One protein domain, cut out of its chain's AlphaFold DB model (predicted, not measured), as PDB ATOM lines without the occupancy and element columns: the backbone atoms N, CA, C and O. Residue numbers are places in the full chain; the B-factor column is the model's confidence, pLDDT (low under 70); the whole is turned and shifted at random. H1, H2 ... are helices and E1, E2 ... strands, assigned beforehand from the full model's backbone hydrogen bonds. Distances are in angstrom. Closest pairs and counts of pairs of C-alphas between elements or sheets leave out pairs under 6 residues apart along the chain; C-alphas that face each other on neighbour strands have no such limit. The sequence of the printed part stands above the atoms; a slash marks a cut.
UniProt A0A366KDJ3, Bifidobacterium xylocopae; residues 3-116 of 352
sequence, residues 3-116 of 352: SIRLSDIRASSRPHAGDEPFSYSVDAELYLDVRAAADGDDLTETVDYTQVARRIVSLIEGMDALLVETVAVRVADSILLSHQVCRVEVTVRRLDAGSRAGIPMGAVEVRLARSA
ATOM      1  N   SER A   3     185.427 125.807 193.796       89.50
ATOM      2  CA  SER A   3     185.433 126.990 194.657       89.50
ATOM      3  C   SER A   3     185.066 128.276 193.930       89.50
ATOM      4  O   SER A   3     185.387 128.478 192.759       89.50
ATOM      5  N   ILE A   4     184.381 129.157 194.660       87.88
ATOM      6  CA  ILE A   4     184.081 130.533 194.262       87.88
ATOM      7  C   ILE A   4     184.881 131.459 195.172       87.88
ATOM      8  O   ILE A   4     184.814 131.351 196.396       87.88
ATOM      9  N   ARG A   5     185.633 132.391 194.581       92.38
ATOM     10  CA  ARG A   5     186.471 133.335 195.324       92.38
ATOM     11  C   ARG A   5     185.913 134.749 195.256       92.38
ATOM     12  O   ARG A   5     185.780 135.316 194.176       92.38
ATOM     13  N   LEU A   6     185.657 135.326 196.423       91.94
ATOM     14  CA  LEU A   6     185.311 136.727 196.630       91.94
ATOM     15  C   LEU A   6     186.549 137.462 197.135       91.94
ATOM     16  O   LEU A   6     187.285 136.942 197.976       91.94
ATOM     17  N   SER A   7     186.829 138.643 196.595       92.94
ATOM     18  CA  SER A   7     188.072 139.361 196.888       92.94
ATOM     19  C   SER A   7     187.844 140.854 197.074       92.94
ATOM     20  O   SER A   7     186.995 141.440 196.408       92.94
ATOM     21  N   ASP A   8     188.638 141.443 197.964       91.94
ATOM     22  CA  ASP A   8     188.645 142.860 198.340       91.94
ATOM     23  C   ASP A   8     187.265 143.425 198.718       91.94
ATOM     24  O   ASP A   8     186.900 144.540 198.335       91.94
ATOM     25  N   ILE A   9     186.482 142.673 199.500       91.50
ATOM     26  CA  ILE A   9     185.235 143.189 200.079       91.50
ATOM     27  C   ILE A   9     185.605 144.200 201.164       91.50
ATOM     28  O   ILE A   9     186.177 143.834 202.191       91.50
ATOM     29  N   ARG A  10     185.283 145.477 200.944       92.44
ATOM     30  CA  ARG A  10     185.622 146.564 201.871       92.44
ATOM     31  C   ARG A  10     184.453 146.916 202.772       92.44
ATOM     32  O   ARG A  10     183.339 147.100 202.291       92.44
ATOM     33  N   ALA A  11     184.738 147.067 204.058       88.94
ATOM     34  CA  ALA A  11     183.767 147.496 205.055       88.94
ATOM     35  C   ALA A  11     184.450 148.297 206.167       88.94
ATOM     36  O   ALA A  11     185.641 148.117 206.439       88.94
ATOM     37  N   SER A  12     183.678 149.157 206.825       86.56
ATOM     38  CA  SER A  12     184.139 149.960 207.957       86.56
ATOM     39  C   SER A  12     183.341 149.595 209.200       86.56
ATOM     40  O   SER A  12     182.121 149.500 209.123       86.56
ATOM     41  N   SER A  13     183.995 149.395 210.344       80.00
ATOM     42  CA  SER A  13     183.258 149.126 211.585       80.00
ATOM     43  C   SER A  13     182.471 150.342 212.050       80.00
ATOM     44  O   SER A  13     182.751 151.481 211.669       80.00
ATOM     45  N   ARG A  14     181.542 150.119 212.978       76.62
ATOM     46  CA  ARG A  14     180.925 151.216 213.717       76.62
ATOM     47  C   ARG A  14     181.987 151.992 214.521       76.62
ATOM     48  O   ARG A  14     182.918 151.376 215.049       76.62
ATOM     49  N   PRO A  15     181.876 153.327 214.633       71.00
ATOM     50  CA  PRO A  15     182.737 154.104 215.516       71.00
ATOM     51  C   PRO A  15     182.427 153.789 216.984       71.00
ATOM     52  O   PRO A  15     181.270 153.831 217.410       71.00
ATOM     53  N   HIS A  16     183.468 153.502 217.764       62.81
ATOM     54  CA  HIS A  16     183.356 153.226 219.194       62.81
ATOM     55  C   HIS A  16     183.528 154.527 219.987       62.81
ATOM     56  O   HIS A  16     184.594 155.121 219.952       62.81
ATOM     57  N   ALA A  17     182.487 155.006 220.674       55.00
ATOM     58  CA  ALA A  17     182.537 156.096 221.667       55.00
ATOM     59  C   ALA A  17     183.600 157.213 221.447       55.00
ATOM     60  O   ALA A  17     184.410 157.487 222.330       55.00
ATOM     61  N   GLY A  18     183.571 157.886 220.288       60.75
ATOM     62  CA  GLY A  18     184.446 159.032 219.973       60.75
ATOM     63  C   GLY A  18     185.679 158.715 219.117       60.75
ATOM     64  O   GLY A  18     186.391 159.640 218.732       60.75
ATOM     65  N   ASP A  19     185.894 157.447 218.780       69.12
ATOM     66  CA  ASP A  19     186.984 156.980 217.928       69.12
ATOM     67  C   ASP A  19     186.578 156.838 216.446       69.12
ATOM     68  O   ASP A  19     185.429 156.528 216.122       69.12
ATOM     69  N   GLU A  20     187.544 157.002 215.532       73.00
ATOM     70  CA  GLU A  20     187.347 156.747 214.095       73.00
ATOM     71  C   GLU A  20     187.056 155.259 213.802       73.00
ATOM     72  O   GLU A  20     187.595 154.379 214.475       73.00
ATOM     73  N   PRO A  21     186.231 154.941 212.793       80.88
ATOM     74  CA  PRO A  21     185.928 153.560 212.423       80.88
ATOM     75  C   PRO A  21     187.159 152.824 211.871       80.88
ATOM     76  O   PRO A  21     188.018 153.417 211.217       80.88
ATOM     77  N   PHE A  22     187.234 151.511 212.096       83.38
ATOM     78  CA  PHE A  22     188.295 150.673 211.534       83.38
ATOM     79  C   PHE A  22     187.951 150.247 210.112       83.38
ATOM     80  O   PHE A  22     186.801 149.922 209.827       83.38
ATOM     81  N   SER A  23     188.953 150.219 209.231       88.88
ATOM     82  CA  SER A  23     188.778 149.818 207.830       88.88
ATOM     83  C   SER A  23     189.247 148.385 207.616       88.88
ATOM     84  O   SER A  23     190.405 148.054 207.888       88.88
ATOM     85  N   TYR A  24     188.365 147.552 207.072       91.56
ATOM     86  CA  TYR A  24     188.626 146.144 206.798       91.56
ATOM     87  C   TYR A  24     188.535 145.828 205.302       91.56
ATOM     88  O   TYR A  24     187.766 146.442 204.562       91.56
ATOM     89  N   SER A  25     189.320 144.842 204.870       94.06
ATOM     90  CA  SER A  25     189.212 144.176 203.568       94.06
ATOM     91  C   SER A  25     189.100 142.671 203.806       94.06
ATOM     92  O   SER A  25     189.850 142.117 204.612       94.06
ATOM     93  N   VAL A  26     188.141 142.020 203.154       93.69
ATOM     94  CA  VAL A  26     187.848 140.594 203.318       93.69
ATOM     95  C   VAL A  26     187.975 139.876 201.979       93.69
ATOM     96  O   VAL A  26     187.335 140.258 201.000       93.69
ATOM     97  N   ASP A  27     188.753 138.796 201.973       94.81
ATOM     98  CA  ASP A  27     188.754 137.792 200.911       94.81
ATOM     99  C   ASP A  27     188.105 136.508 201.452       94.81
ATOM    100  O   ASP A  27     188.431 136.067 202.557       94.81
ATOM    101  N   ALA A  28     187.210 135.893 200.680       92.62
ATOM    102  CA  ALA A  28     186.538 134.650 201.052       92.62
ATOM    103  C   ALA A  28     186.585 133.642 199.899       92.62
ATOM    104  O   ALA A  28     186.250 133.970 198.764       92.62
ATOM    105  N   GLU A  29     186.987 132.410 200.185       94.12
ATOM    106  CA  GLU A  29     186.939 131.291 199.249       94.12
ATOM    107  C   GLU A  29     185.902 130.275 199.731       94.12
ATOM    108  O   GLU A  29     186.033 129.699 200.809       94.12
ATOM    109  N   LEU A  30     184.846 130.114 198.938       90.44
ATOM    110  CA  LEU A  30     183.684 129.274 199.204       90.44
ATOM    111  C   LEU A  30     183.873 127.948 198.477       90.44
ATOM    112  O   LEU A  30     184.033 127.958 197.261       90.44
ATOM    113  N   TYR A  31     183.821 126.824 199.184       86.62
ATOM    114  CA  TYR A  31     183.852 125.497 198.574       86.62
ATOM    115  C   TYR A  31     182.431 124.937 198.481       86.62
ATOM    116  O   TYR A  31     181.721 124.884 199.487       86.62
ATOM    117  N   LEU A  32     182.034 124.527 197.273       84.00
ATOM    118  CA  LEU A  32     180.700 124.019 196.934       84.00
ATOM    119  C   LEU A  32     180.754 123.097 195.700       84.00
ATOM    120  O   LEU A  32     181.795 122.960 195.051       84.00
ATOM    121  N   ASP A  33     179.646 122.424 195.391       81.94
ATOM    122  CA  ASP A  33     179.476 121.693 194.128       81.94
ATOM    123  C   ASP A  33     178.757 122.596 193.119       81.94
ATOM    124  O   ASP A  33     177.615 122.983 193.342       81.94
ATOM    125  N   VAL A  34     179.431 122.951 192.025       81.44
ATOM    126  CA  VAL A  34     178.884 123.865 191.004       81.44
ATOM    127  C   VAL A  34     178.203 123.133 189.849       81.44
ATOM    128  O   VAL A  34     177.696 123.783 188.938       81.44
ATOM    129  N   ARG A  35     178.202 121.793 189.838       75.62
ATOM    130  CA  ARG A  35     177.743 121.008 188.679       75.62
ATOM    131  C   ARG A  35     176.271 121.235 188.355       75.62
ATOM    132  O   ARG A  35     175.953 121.402 187.189       75.62
ATOM    133  N   ALA A  36     175.405 121.277 189.370       68.94
ATOM    134  CA  ALA A  36     173.968 121.490 189.182       68.94
ATOM    135  C   ALA A  36     173.690 122.852 188.517       68.94
ATOM    136  O   ALA A  36     173.135 122.905 187.422       68.94
ATOM    137  N   ALA A  37     174.245 123.927 189.091       67.38
ATOM    138  CA  ALA A  37     174.161 125.269 188.521       67.38
ATOM    139  C   ALA A  37     174.746 125.372 187.106       67.38
ATOM    140  O   ALA A  37     174.182 126.057 186.258       67.38
ATOM    141  N   ALA A  38     175.874 124.705 186.840       73.19
ATOM    142  CA  ALA A  38     176.531 124.744 185.536       73.19
ATOM    143  C   ALA A  38     175.774 123.953 184.455       73.19
ATOM    144  O   ALA A  38     175.796 124.354 183.293       73.19
ATOM    145  N   ASP A  39     175.115 122.851 184.823       72.25
ATOM    146  CA  ASP A  39     174.322 122.033 183.899       72.25
ATOM    147  C   ASP A  39     172.995 122.720 183.528       72.25
ATOM    148  O   ASP A  39     172.541 122.602 182.387       72.25
ATOM    149  N   GLY A  40     172.374 123.430 184.478       57.72
ATOM    150  CA  GLY A  40     171.084 124.107 184.298       57.72
ATOM    151  C   GLY A  40     171.149 125.587 183.903       57.72
ATOM    152  O   GLY A  40     170.120 126.132 183.512       57.72
ATOM    153  N   ASP A  41     172.321 126.229 184.007       59.97
ATOM    154  CA  ASP A  41     172.498 127.694 183.933       59.97
ATOM    155  C   ASP A  41     171.479 128.450 184.811       59.97
ATOM    156  O   ASP A  41     170.860 129.436 184.410       59.97
ATOM    157  N   ASP A  42     171.262 127.928 186.022       51.84
ATOM    158  CA  ASP A  42     170.246 128.400 186.957       51.84
ATOM    159  C   ASP A  42     170.905 129.054 188.180       51.84
ATOM    160  O   ASP A  42     171.598 128.412 188.976       51.84
ATOM    161  N   LEU A  43     170.658 130.355 188.348       58.31
ATOM    162  CA  LEU A  43     171.156 131.152 189.473       58.31
ATOM    163  C   LEU A  43     170.611 130.685 190.834       58.31
ATOM    164  O   LEU A  43     171.172 131.050 191.864       58.31
ATOM    165  N   THR A  44     169.544 129.881 190.861       54.53
ATOM    166  CA  THR A  44     168.963 129.329 192.095       54.53
ATOM    167  C   THR A  44     169.680 128.076 192.603       54.53
ATOM    168  O   THR A  44     169.500 127.703 193.763       54.53
ATOM    169  N   GLU A  45     170.522 127.448 191.776       58.72
ATOM    170  CA  GLU A  45     171.292 126.245 192.129       58.72
ATOM    171  C   GLU A  45     172.748 126.550 192.517       58.72
ATOM    172  O   GLU A  45     173.557 125.635 192.672       58.72
ATOM    173  N   THR A  46     173.085 127.836 192.672       64.75
ATOM    174  CA  THR A  46     174.398 128.312 193.124       64.75
ATOM    175  C   THR A  46     174.270 129.264 194.314       64.75
ATOM    176  O   THR A  46     173.179 129.703 194.688       64.75
ATOM    177  N   VAL A  47     175.398 129.584 194.942       71.06
ATOM    178  CA  VAL A  47     175.469 130.578 196.018       71.06
ATOM    179  C   VAL A  47     175.397 131.983 195.429       71.06
ATOM    180  O   VAL A  47     176.208 132.348 194.575       71.06
ATOM    181  N   ASP A  48     174.495 132.812 195.960       74.31
ATOM    182  CA  ASP A  48     174.482 134.243 195.670       74.31
ATOM    183  C   ASP A  48     175.658 134.940 196.373       74.31
ATOM    184  O   ASP A  48     175.601 135.373 197.527       74.31
ATOM    185  N   TYR A  49     176.756 135.071 195.639       79.75
ATOM    186  CA  TYR A  49     177.942 135.786 196.089       79.75
ATOM    187  C   TYR A  49     177.687 137.272 196.393       79.75
ATOM    188  O   TYR A  49     178.416 137.855 197.199       79.75
ATOM    189  N   THR A  50     176.665 137.897 195.798       75.94
ATOM    190  CA  THR A  50     176.282 139.283 196.106       75.94
ATOM    191  C   THR A  50     175.633 139.360 197.483       75.94
ATOM    192  O   THR A  50     175.961 140.259 198.262       75.94
ATOM    193  N   GLN A  51     174.759 138.407 197.818       69.31
ATOM    194  CA  GLN A  51     174.165 138.294 199.150       69.31
ATOM    195  C   GLN A  51     175.240 138.020 200.209       69.31
ATOM    196  O   GLN A  51     175.273 138.699 201.237       69.31
ATOM    197  N   VAL A  52     176.162 137.093 199.930       79.69
ATOM    198  CA  VAL A  52     177.300 136.803 200.813       79.69
ATOM    199  C   VAL A  52     178.136 138.064 201.044       79.69
ATOM    200  O   VAL A  52     178.398 138.422 202.191       79.69
ATOM    201  N   ALA A  53     178.490 138.800 199.986       79.50
ATOM    202  CA  ALA A  53     179.263 140.032 200.116       79.50
ATOM    203  C   ALA A  53     178.532 141.108 200.937       79.50
ATOM    204  O   ALA A  53     179.130 141.701 201.836       79.50
ATOM    205  N   ARG A  54     177.233 141.336 200.689       78.69
ATOM    206  CA  ARG A  54     176.424 142.291 201.472       78.69
ATOM    207  C   ARG A  54     176.343 141.895 202.941       78.69
ATOM    208  O   ARG A  54     176.535 142.742 203.804       78.69
ATOM    209  N   ARG A  55     176.118 140.609 203.224       79.12
ATOM    210  CA  ARG A  55     176.058 140.070 204.587       79.12
ATOM    211  C   ARG A  55     177.367 140.311 205.337       79.12
ATOM    212  O   ARG A  55     177.323 140.756 206.477       79.12
ATOM    213  N   ILE A  56     178.515 140.099 204.688       84.12
ATOM    214  CA  ILE A  56     179.844 140.391 205.254       84.12
ATOM    215  C   ILE A  56     179.986 141.883 205.586       84.12
ATOM    216  O   ILE A  56     180.421 142.221 206.686       84.12
ATOM    217  N   VAL A  57     179.599 142.773 204.665       85.12
ATOM    218  CA  VAL A  57     179.671 144.228 204.881       85.12
ATOM    219  C   VAL A  57     178.789 144.648 206.053       85.12
ATOM    220  O   VAL A  57     179.293 145.235 207.008       85.12
ATOM    221  N   SER A  58     177.506 144.278 206.037       78.00
ATOM    222  CA  SER A  58     176.561 144.619 207.105       78.00
ATOM    223  C   SER A  58     176.978 144.042 208.458       78.00
ATOM    224  O   SER A  58     176.805 144.694 209.488       78.00
ATOM    225  N   LEU A  59     177.568 142.843 208.468       81.19
ATOM    226  CA  LEU A  59     178.107 142.232 209.675       81.19
ATOM    227  C   LEU A  59     179.246 143.071 210.260       81.19
ATOM    228  O   LEU A  59     179.250 143.303 211.463       81.19
ATOM    229  N   ILE A  60     180.194 143.531 209.439       84.69
ATOM    230  CA  ILE A  60     181.326 144.352 209.897       84.69
ATOM    231  C   ILE A  60     180.849 145.737 210.351       84.69
ATOM    232  O   ILE A  60     181.262 146.202 211.413       84.69
ATOM    233  N   GLU A  61     179.953 146.372 209.595       84.31
ATOM    234  CA  GLU A  61     179.389 147.690 209.918       84.31
ATOM    235  C   GLU A  61     178.570 147.679 211.216       84.31
ATOM    236  O   GLU A  61     178.590 148.647 211.979       84.31
ATOM    237  N   GLY A  62     177.874 146.575 211.499       76.56
ATOM    238  CA  GLY A  62     177.082 146.395 212.715       76.56
ATOM    239  C   GLY A  62     177.883 145.946 213.942       76.56
ATOM    240  O   GLY A  62     177.333 145.917 215.044       76.56
ATOM    241  N   MET A  63     179.155 145.578 213.784       71.31
ATOM    242  CA  MET A  63     179.942 144.955 214.848       71.31
ATOM    243  C   MET A  63     180.717 145.976 215.683       71.31
ATOM    244  O   MET A  63     181.414 146.838 215.152       71.31
ATOM    245  N   ASP A  64     180.669 145.804 217.007       69.19
ATOM    246  CA  ASP A  64     181.520 146.513 217.972       69.19
ATOM    247  C   ASP A  64     182.676 145.614 218.447       69.19
ATOM    248  O   ASP A  64     182.829 145.306 219.630       69.19
ATOM    249  N   ALA A  65     183.445 145.072 217.498       65.38
ATOM    250  CA  ALA A  65     184.586 144.210 217.796       65.38
ATOM    251  C   ALA A  65     185.903 144.971 217.630       65.38
ATOM    252  O   ALA A  65     186.172 145.570 216.591       65.38
ATOM    253  N   LEU A  66     186.755 144.879 218.651       67.25
ATOM    254  CA  LEU A  66     188.099 145.465 218.646       67.25
ATOM    255  C   LEU A  66     189.160 144.532 218.033       67.25
ATOM    256  O   LEU A  66     190.225 144.996 217.624       67.25
ATOM    257  N   LEU A  67     188.879 143.225 217.990       78.38
ATOM    258  CA  LEU A  67     189.793 142.176 217.530       78.38
ATOM    259  C   LEU A  67     189.452 141.734 216.104       78.38
ATOM    260  O   LEU A  67     188.299 141.414 215.806       78.38
ATOM    261  N   VAL A  68     190.467 141.659 215.242       83.19
ATOM    262  CA  VAL A  68     190.323 141.195 213.851       83.19
ATOM    263  C   VAL A  68     190.024 139.692 213.790       83.19
ATOM    264  O   VAL A  68     189.330 139.232 212.889       83.19
ATOM    265  N   GLU A  69     190.457 138.937 214.797       83.25
ATOM    266  CA  GLU A  69     190.164 137.520 214.991       83.25
ATOM    267  C   GLU A  69     188.660 137.284 215.161       83.25
ATOM    268  O   GLU A  69     188.089 136.412 214.508       83.25
ATOM    269  N   THR A  70     188.000 138.102 215.991       79.88
ATOM    270  CA  THR A  70     186.548 138.026 216.212       79.88
ATOM    271  C   THR A  70     185.785 138.321 214.928       79.88
ATOM    272  O   THR A  70     184.817 137.628 214.616       79.88
ATOM    273  N   VAL A  71     186.236 139.321 214.164       84.69
ATOM    274  CA  VAL A  71     185.653 139.643 212.857       84.69
ATOM    275  C   VAL A  71     185.817 138.462 211.902       84.69
ATOM    276  O   VAL A  71     184.837 138.030 211.304       84.69
ATOM    277  N   ALA A  72     187.020 137.888 211.800       83.31
ATOM    278  CA  ALA A  72     187.298 136.766 210.908       83.31
ATOM    279  C   ALA A  72     186.444 135.533 211.222       83.31
ATOM    280  O   ALA A  72     185.877 134.940 210.303       83.31
ATOM    281  N   VAL A  73     186.317 135.164 212.503       81.75
ATOM    282  CA  VAL A  73     185.496 134.015 212.921       81.75
ATOM    283  C   VAL A  73     184.034 134.255 212.568       81.75
ATOM    284  O   VAL A  73     183.426 133.430 211.896       81.75
ATOM    285  N   ARG A  74     183.490 135.423 212.924       79.75
ATOM    286  CA  ARG A  74     182.082 135.743 212.659       79.75
ATOM    287  C   ARG A  74     181.757 135.822 211.173       79.75
ATOM    288  O   ARG A  74     180.672 135.419 210.772       79.75
ATOM    289  N   VAL A  75     182.678 136.338 210.362       85.06
ATOM    290  CA  VAL A  75     182.533 136.348 208.902       85.06
ATOM    291  C   VAL A  75     182.470 134.918 208.367       85.06
ATOM    292  O   VAL A  75     181.568 134.615 207.592       85.06
ATOM    293  N   ALA A  76     183.369 134.031 208.799       82.94
ATOM    294  CA  ALA A  76     183.352 132.632 208.372       82.94
ATOM    295  C   ALA A  76     182.061 131.913 208.787       82.94
ATOM    296  O   ALA A  76     181.418 131.291 207.944       82.94
ATOM    297  N   ASP A  77     181.639 132.071 210.042       79.31
ATOM    298  CA  ASP A  77     180.403 131.473 210.553       79.31
ATOM    299  C   ASP A  77     179.178 132.006 209.791       79.31
ATOM    300  O   ASP A  77     178.292 131.246 209.412       79.31
ATOM    301  N   SER A  78     179.155 133.307 209.483       78.25
ATOM    302  CA  SER A  78     178.078 133.936 208.711       78.25
ATOM    303  C   SER A  78     177.997 133.445 207.264       78.25
ATOM    304  O   SER A  78     176.908 133.472 206.681       78.25
ATOM    305  N   ILE A  79     179.125 133.069 206.663       80.25
ATOM    306  CA  ILE A  79     179.181 132.507 205.310       80.25
ATOM    307  C   ILE A  79     178.679 131.060 205.318       80.25
ATOM    308  O   ILE A  79     177.928 130.670 204.427       80.25
ATOM    309  N   LEU A  80     179.042 130.281 206.340       79.12
ATOM    310  CA  LEU A  80     178.607 128.888 206.494       79.12
ATOM    311  C   LEU A  80     177.101 128.733 206.754       79.12
ATOM    312  O   LEU A  80     176.576 127.630 206.641       79.12
ATOM    313  N   LEU A  81     176.378 129.825 207.033       70.12
ATOM    314  CA  LEU A  81     174.910 129.813 207.051       70.12
ATOM    315  C   LEU A  81     174.305 129.476 205.677       70.12
ATOM    316  O   LEU A  81     173.165 129.021 205.602       70.12
ATOM    317  N   SER A  82     175.045 129.689 204.587       68.06
ATOM    318  CA  SER A  82     174.618 129.299 203.247       68.06
ATOM    319  C   SER A  82     174.781 127.788 203.061       68.06
ATOM    320  O   SER A  82     175.893 127.295 202.904       68.06
ATOM    321  N   HIS A  83     173.661 127.058 203.012       64.12
ATOM    322  CA  HIS A  83     173.610 125.584 202.989       64.12
ATOM    323  C   HIS A  83     174.403 124.895 201.861       64.12
ATOM    324  O   HIS A  83     174.685 123.703 201.942       64.12
ATOM    325  N   GLN A  84     174.741 125.623 200.796       71.00
ATOM    326  CA  GLN A  84     175.515 125.110 199.665       71.00
ATOM    327  C   GLN A  84     177.035 125.152 199.915       71.00
ATOM    328  O   GLN A  84     177.790 124.485 199.209       71.00
ATOM    329  N   VAL A  85     177.497 125.925 200.908       80.00
ATOM    330  CA  VAL A  85     178.916 126.073 201.256       80.00
ATOM    331  C   VAL A  85     179.283 125.041 202.314       80.00
ATOM    332  O   VAL A  85     178.860 125.122 203.462       80.00
ATOM    333  N   CYS A  86     180.111 124.073 201.947       80.62
ATOM    334  CA  CYS A  86     180.558 123.012 202.856       80.62
ATOM    335  C   CYS A  86     181.880 123.343 203.562       80.62
ATOM    336  O   CYS A  86     182.184 122.789 204.621       80.62
ATOM    337  N   ARG A  87     182.665 124.269 203.005       86.25
ATOM    338  CA  ARG A  87     183.874 124.814 203.629       86.25
ATOM    339  C   ARG A  87     184.103 126.243 203.164       86.25
ATOM    340  O   ARG A  87     183.823 126.578 202.016       86.25
ATOM    341  N   VAL A  88     184.667 127.063 204.041       91.06
ATOM    342  CA  VAL A  88     185.100 128.421 203.720       91.06
ATOM    343  C   VAL A  88     186.530 128.663 204.192       91.06
ATOM    344  O   VAL A  88     186.931 128.221 205.270       91.06
ATOM    345  N   GLU A  89     187.299 129.402 203.399       93.69
ATOM    346  CA  GLU A  89     188.528 130.052 203.847       93.69
ATOM    347  C   GLU A  89     188.348 131.566 203.815       93.69
ATOM    348  O   GLU A  89     188.093 132.148 202.764       93.69
ATOM    349  N   VAL A  90     188.490 132.213 204.970       94.00
ATOM    350  CA  VAL A  90     188.325 133.661 205.115       94.00
ATOM    351  C   VAL A  90     189.659 134.286 205.475       94.00
ATOM    352  O   VAL A  90     190.368 133.811 206.362       94.00
ATOM    353  N   THR A  91     189.983 135.380 204.797       94.38
ATOM    354  CA  THR A  91     191.112 136.249 205.110       94.38
ATOM    355  C   THR A  91     190.582 137.648 205.399       94.38
ATOM    356  O   THR A  91     190.048 138.297 204.506       94.38
ATOM    357  N   VAL A  92     190.727 138.118 206.636       92.69
ATOM    358  CA  VAL A  92     190.344 139.477 207.039       92.69
ATOM    359  C   VAL A  92     191.597 140.302 207.271       92.69
ATOM    360  O   VAL A  92     192.439 139.956 208.100       92.69
ATOM    361  N   ARG A  93     191.704 141.421 206.557       92.56
ATOM    362  CA  ARG A  93     192.760 142.420 206.707       92.56
ATOM    363  C   ARG A  93     192.201 143.665 207.365       92.56
ATOM    364  O   ARG A  93     191.216 144.222 206.896       92.56
ATOM    365  N   ARG A  94     192.881 144.155 208.394       89.50
ATOM    366  CA  ARG A  94     192.668 145.489 208.951       89.50
ATOM    367  C   ARG A  94     193.682 146.456 208.345       89.50
ATOM    368  O   ARG A  94     194.878 146.298 208.583       89.50
ATOM    369  N   LEU A  95     193.211 147.429 207.567       86.44
ATOM    370  CA  LEU A  95     194.032 148.304 206.713       86.44
ATOM    371  C   LEU A  95     194.677 149.485 207.457       86.44
ATOM    372  O   LEU A  95     195.606 150.103 206.955       86.44
ATOM    373  N   ASP A  96     194.182 149.815 208.645       76.75
ATOM    374  CA  ASP A  96     194.645 150.931 209.477       76.75
ATOM    375  C   ASP A  96     195.524 150.461 210.650       76.75
ATOM    376  O   ASP A  96     195.749 151.192 211.620       76.75
ATOM    377  N   ALA A  97     195.994 149.215 210.613       64.81
ATOM    378  CA  ALA A  97     196.614 148.584 211.764       64.81
ATOM    379  C   ALA A  97     197.929 149.286 212.158       64.81
ATOM    380  O   ALA A  97     198.863 149.357 211.375       64.81
ATOM    381  N   GLY A  98     198.021 149.781 213.395       60.84
ATOM    382  CA  GLY A  98     199.222 150.452 213.919       60.84
ATOM    383  C   GLY A  98     199.217 151.980 213.809       60.84
ATOM    384  O   GLY A  98     199.927 152.624 214.582       60.84
ATOM    385  N   SER A  99     198.348 152.565 212.974       65.50
ATOM    386  CA  SER A  99     198.163 154.024 212.855       65.50
ATOM    387  C   SER A  99     197.872 154.692 214.208       65.50
ATOM    388  O   SER A  99     198.517 155.674 214.571       65.50
ATOM    389  N   ARG A 100     196.994 154.090 215.023       68.50
ATOM    390  CA  ARG A 100     196.690 154.550 216.391       68.50
ATOM    391  C   ARG A 100     197.821 154.369 217.397       68.50
ATOM    392  O   ARG A 100     197.890 155.110 218.369       68.50
ATOM    393  N   ALA A 101     198.682 153.377 217.192       66.94
ATOM    394  CA  ALA A 101     199.800 153.091 218.088       66.94
ATOM    395  C   ALA A 101     201.079 153.855 217.692       66.94
ATOM    396  O   ALA A 101     202.098 153.722 218.368       66.94
ATOM    397  N   GLY A 102     201.050 154.622 216.592       72.69
ATOM    398  CA  GLY A 102     202.232 155.276 216.027       72.69
ATOM    399  C   GLY A 102     203.262 154.290 215.464       72.69
ATOM    400  O   GLY A 102     204.436 154.633 215.331       72.69
ATOM    401  N   ILE A 103     202.842 153.058 215.163       75.12
ATOM    402  CA  ILE A 103     203.712 151.992 214.663       75.12
ATOM    403  C   ILE A 103     203.584 151.954 213.134       75.12
ATOM    404  O   ILE A 103     202.458 151.885 212.640       75.12
ATOM    405  N   PRO A 104     204.695 151.962 212.371       75.56
ATOM    406  CA  PRO A 104     204.676 151.870 210.912       75.56
ATOM    407  C   PRO A 104     204.346 150.438 210.463       75.56
ATOM    408  O   PRO A 104     205.201 149.693 209.990       75.56
ATOM    409  N   MET A 105     203.092 150.048 210.650       75.00
ATOM    410  CA  MET A 105     202.516 148.781 210.221       75.00
ATOM    411  C   MET A 105     201.436 149.080 209.175       75.00
ATOM    412  O   MET A 105     200.692 150.045 209.309       75.00
ATOM    413  N   GLY A 106     201.421 148.313 208.082       74.25
ATOM    414  CA  GLY A 106     200.531 148.577 206.945       74.25
ATOM    415  C   GLY A 106     199.160 147.917 207.076       74.25
ATOM    416  O   GLY A 106     198.157 148.519 206.725       74.25
ATOM    417  N   ALA A 107     199.115 146.681 207.573       84.56
ATOM    418  CA  ALA A 107     197.881 145.963 207.852       84.56
ATOM    419  C   ALA A 107     198.158 144.787 208.795       84.56
ATOM    420  O   ALA A 107     199.291 144.308 208.881       84.56
ATOM    421  N   VAL A 108     197.115 144.302 209.466       85.25
ATOM    422  CA  VAL A 108     197.124 143.006 210.161       85.25
ATOM    423  C   VAL A 108     196.149 142.087 209.445       85.25
ATOM    424  O   VAL A 108     195.025 142.494 209.162       85.25
ATOM    425  N   GLU A 109     196.584 140.866 209.146       89.81
ATOM    426  CA  GLU A 109     195.790 139.855 208.449       89.81
ATOM    427  C   GLU A 109     195.551 138.649 209.358       89.81
ATOM    428  O   GLU A 109     196.483 138.131 209.974       89.81
ATOM    429  N   VAL A 110     194.303 138.186 209.402       88.88
ATOM    430  CA  VAL A 110     193.923 136.904 209.995       88.88
ATOM    431  C   VAL A 110     193.327 136.035 208.905       88.88
ATOM    432  O   VAL A 110     192.375 136.438 208.237       88.88
ATOM    433  N   ARG A 111     193.870 134.827 208.755       93.62
ATOM    434  CA  ARG A 111     193.346 133.801 207.857       93.62
ATOM    435  C   ARG A 111     192.887 132.600 208.661       93.62
ATOM    436  O   ARG A 111     193.626 132.110 209.514       93.62
ATOM    437  N   LEU A 112     191.690 132.115 208.363       89.12
ATOM    438  CA  LEU A 112     191.144 130.912 208.975       89.12
ATOM    439  C   LEU A 112     190.343 130.097 207.962       89.12
ATOM    440  O   LEU A 112     189.825 130.632 206.983       89.12
ATOM    441  N   ALA A 113     190.269 128.795 208.210       88.50
ATOM    442  CA  ALA A 113     189.470 127.851 207.447       88.50
ATOM    443  C   ALA A 113     188.460 127.207 208.394       88.50
ATOM    444  O   ALA A 113     188.833 126.829 209.506       88.50
ATOM    445  N   ARG A 114     187.205 127.099 207.961       79.88
ATOM    446  CA  ARG A 114     186.139 126.418 208.697       79.88
ATOM    447  C   ARG A 114     185.386 125.499 207.748       79.88
ATOM    448  O   ARG A 114     185.000 125.924 206.657       79.88
ATOM    449  N   SER A 115     185.182 124.257 208.159       81.75
ATOM    450  CA  SER A 115     184.295 123.317 207.471       81.75
ATOM    451  C   SER A 115     182.976 123.240 208.229       81.75
ATOM    452  O   SER A 115     182.972 123.345 209.453       81.75
ATOM    453  N   ALA A 116     181.867 123.017 207.523       62.34
ATOM    454  CA  ALA A 116     180.574 122.774 208.166       62.34
ATOM    455  C   ALA A 116     180.602 121.545 209.108       62.34
ATOM    456  O   ALA A 116     179.802 121.468 210.031       62.34
TER     457      ALA A 116
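This is residues 3 to 116 of the 352 residues of a protein of Bifidobacterium xylocopae (UniProt A0A366KDJ3). A twisted sheet of four strands is covered on one face by a helical hairpin, H2 and H3 side by side, while small H1 sits beyond one end of the sheet. The 114 printed residues run E1, E2, H1, H2, H3, E3, E4; the antiparallel sheet has the order E1, E2, E3, E4, and the class is mixed, helices and strands. The whole is only just compact, close to loose, with a radius of gyration of the C-alphas of 15.6 A, and spans 54 by 22 by 21 A, a rod.

E1, residues 3 to 12, begins at C-alpha 3 (185.433, 126.990, 194.657) and is 26.6 A long. E2, residues 23 to 32, measures 29.1 A, and H1, residues 35 to 40, 8.6 A. H2, residues 49 to 61, measures 18.3 A; H3, residues 68 to 80, 18.5 A. E3, residues 87 to 94, spans 23.1 A; E4, residues 108 to 115, spans 23.7 A and ends at C-alpha 115 (184.295, 123.317, 207.471).

In hairpin E1 and E2, N 6 and O 28 are 2.8 A apart; between E2 and E3, N 27 and O 91 are 2.9 A apart; in hairpin E3 and E4, N 92 and O 110 are 2.8 A apart, each within hydrogen-bond range. The sheet E1, E2, E3, E4 and the helices H2 and H3 form two layers, helices on one face of a sheet, with H2 at a height over the sheet of 8.2 A and H3 at 7.6 A. H2 and H3 touch, closest at the C-alphas of Ile 56 and Val 75, 6.1 A, and run opposite ways at a shallow tilt of 34 degrees, only just short of steep. H1 is not on the sheet. In H1, H2 and H3 every O i to N i+4 pair is within hydrogen-bond range.

The C-alphas farthest apart, of Gly 40 and Gly 102, are 54.3 A apart. The printed part has no cut; the link E3 to E4 is long. Mean pLDDT of the printed part is 79.0, with residues 40 to 46 and 97 to 101 among those under 70.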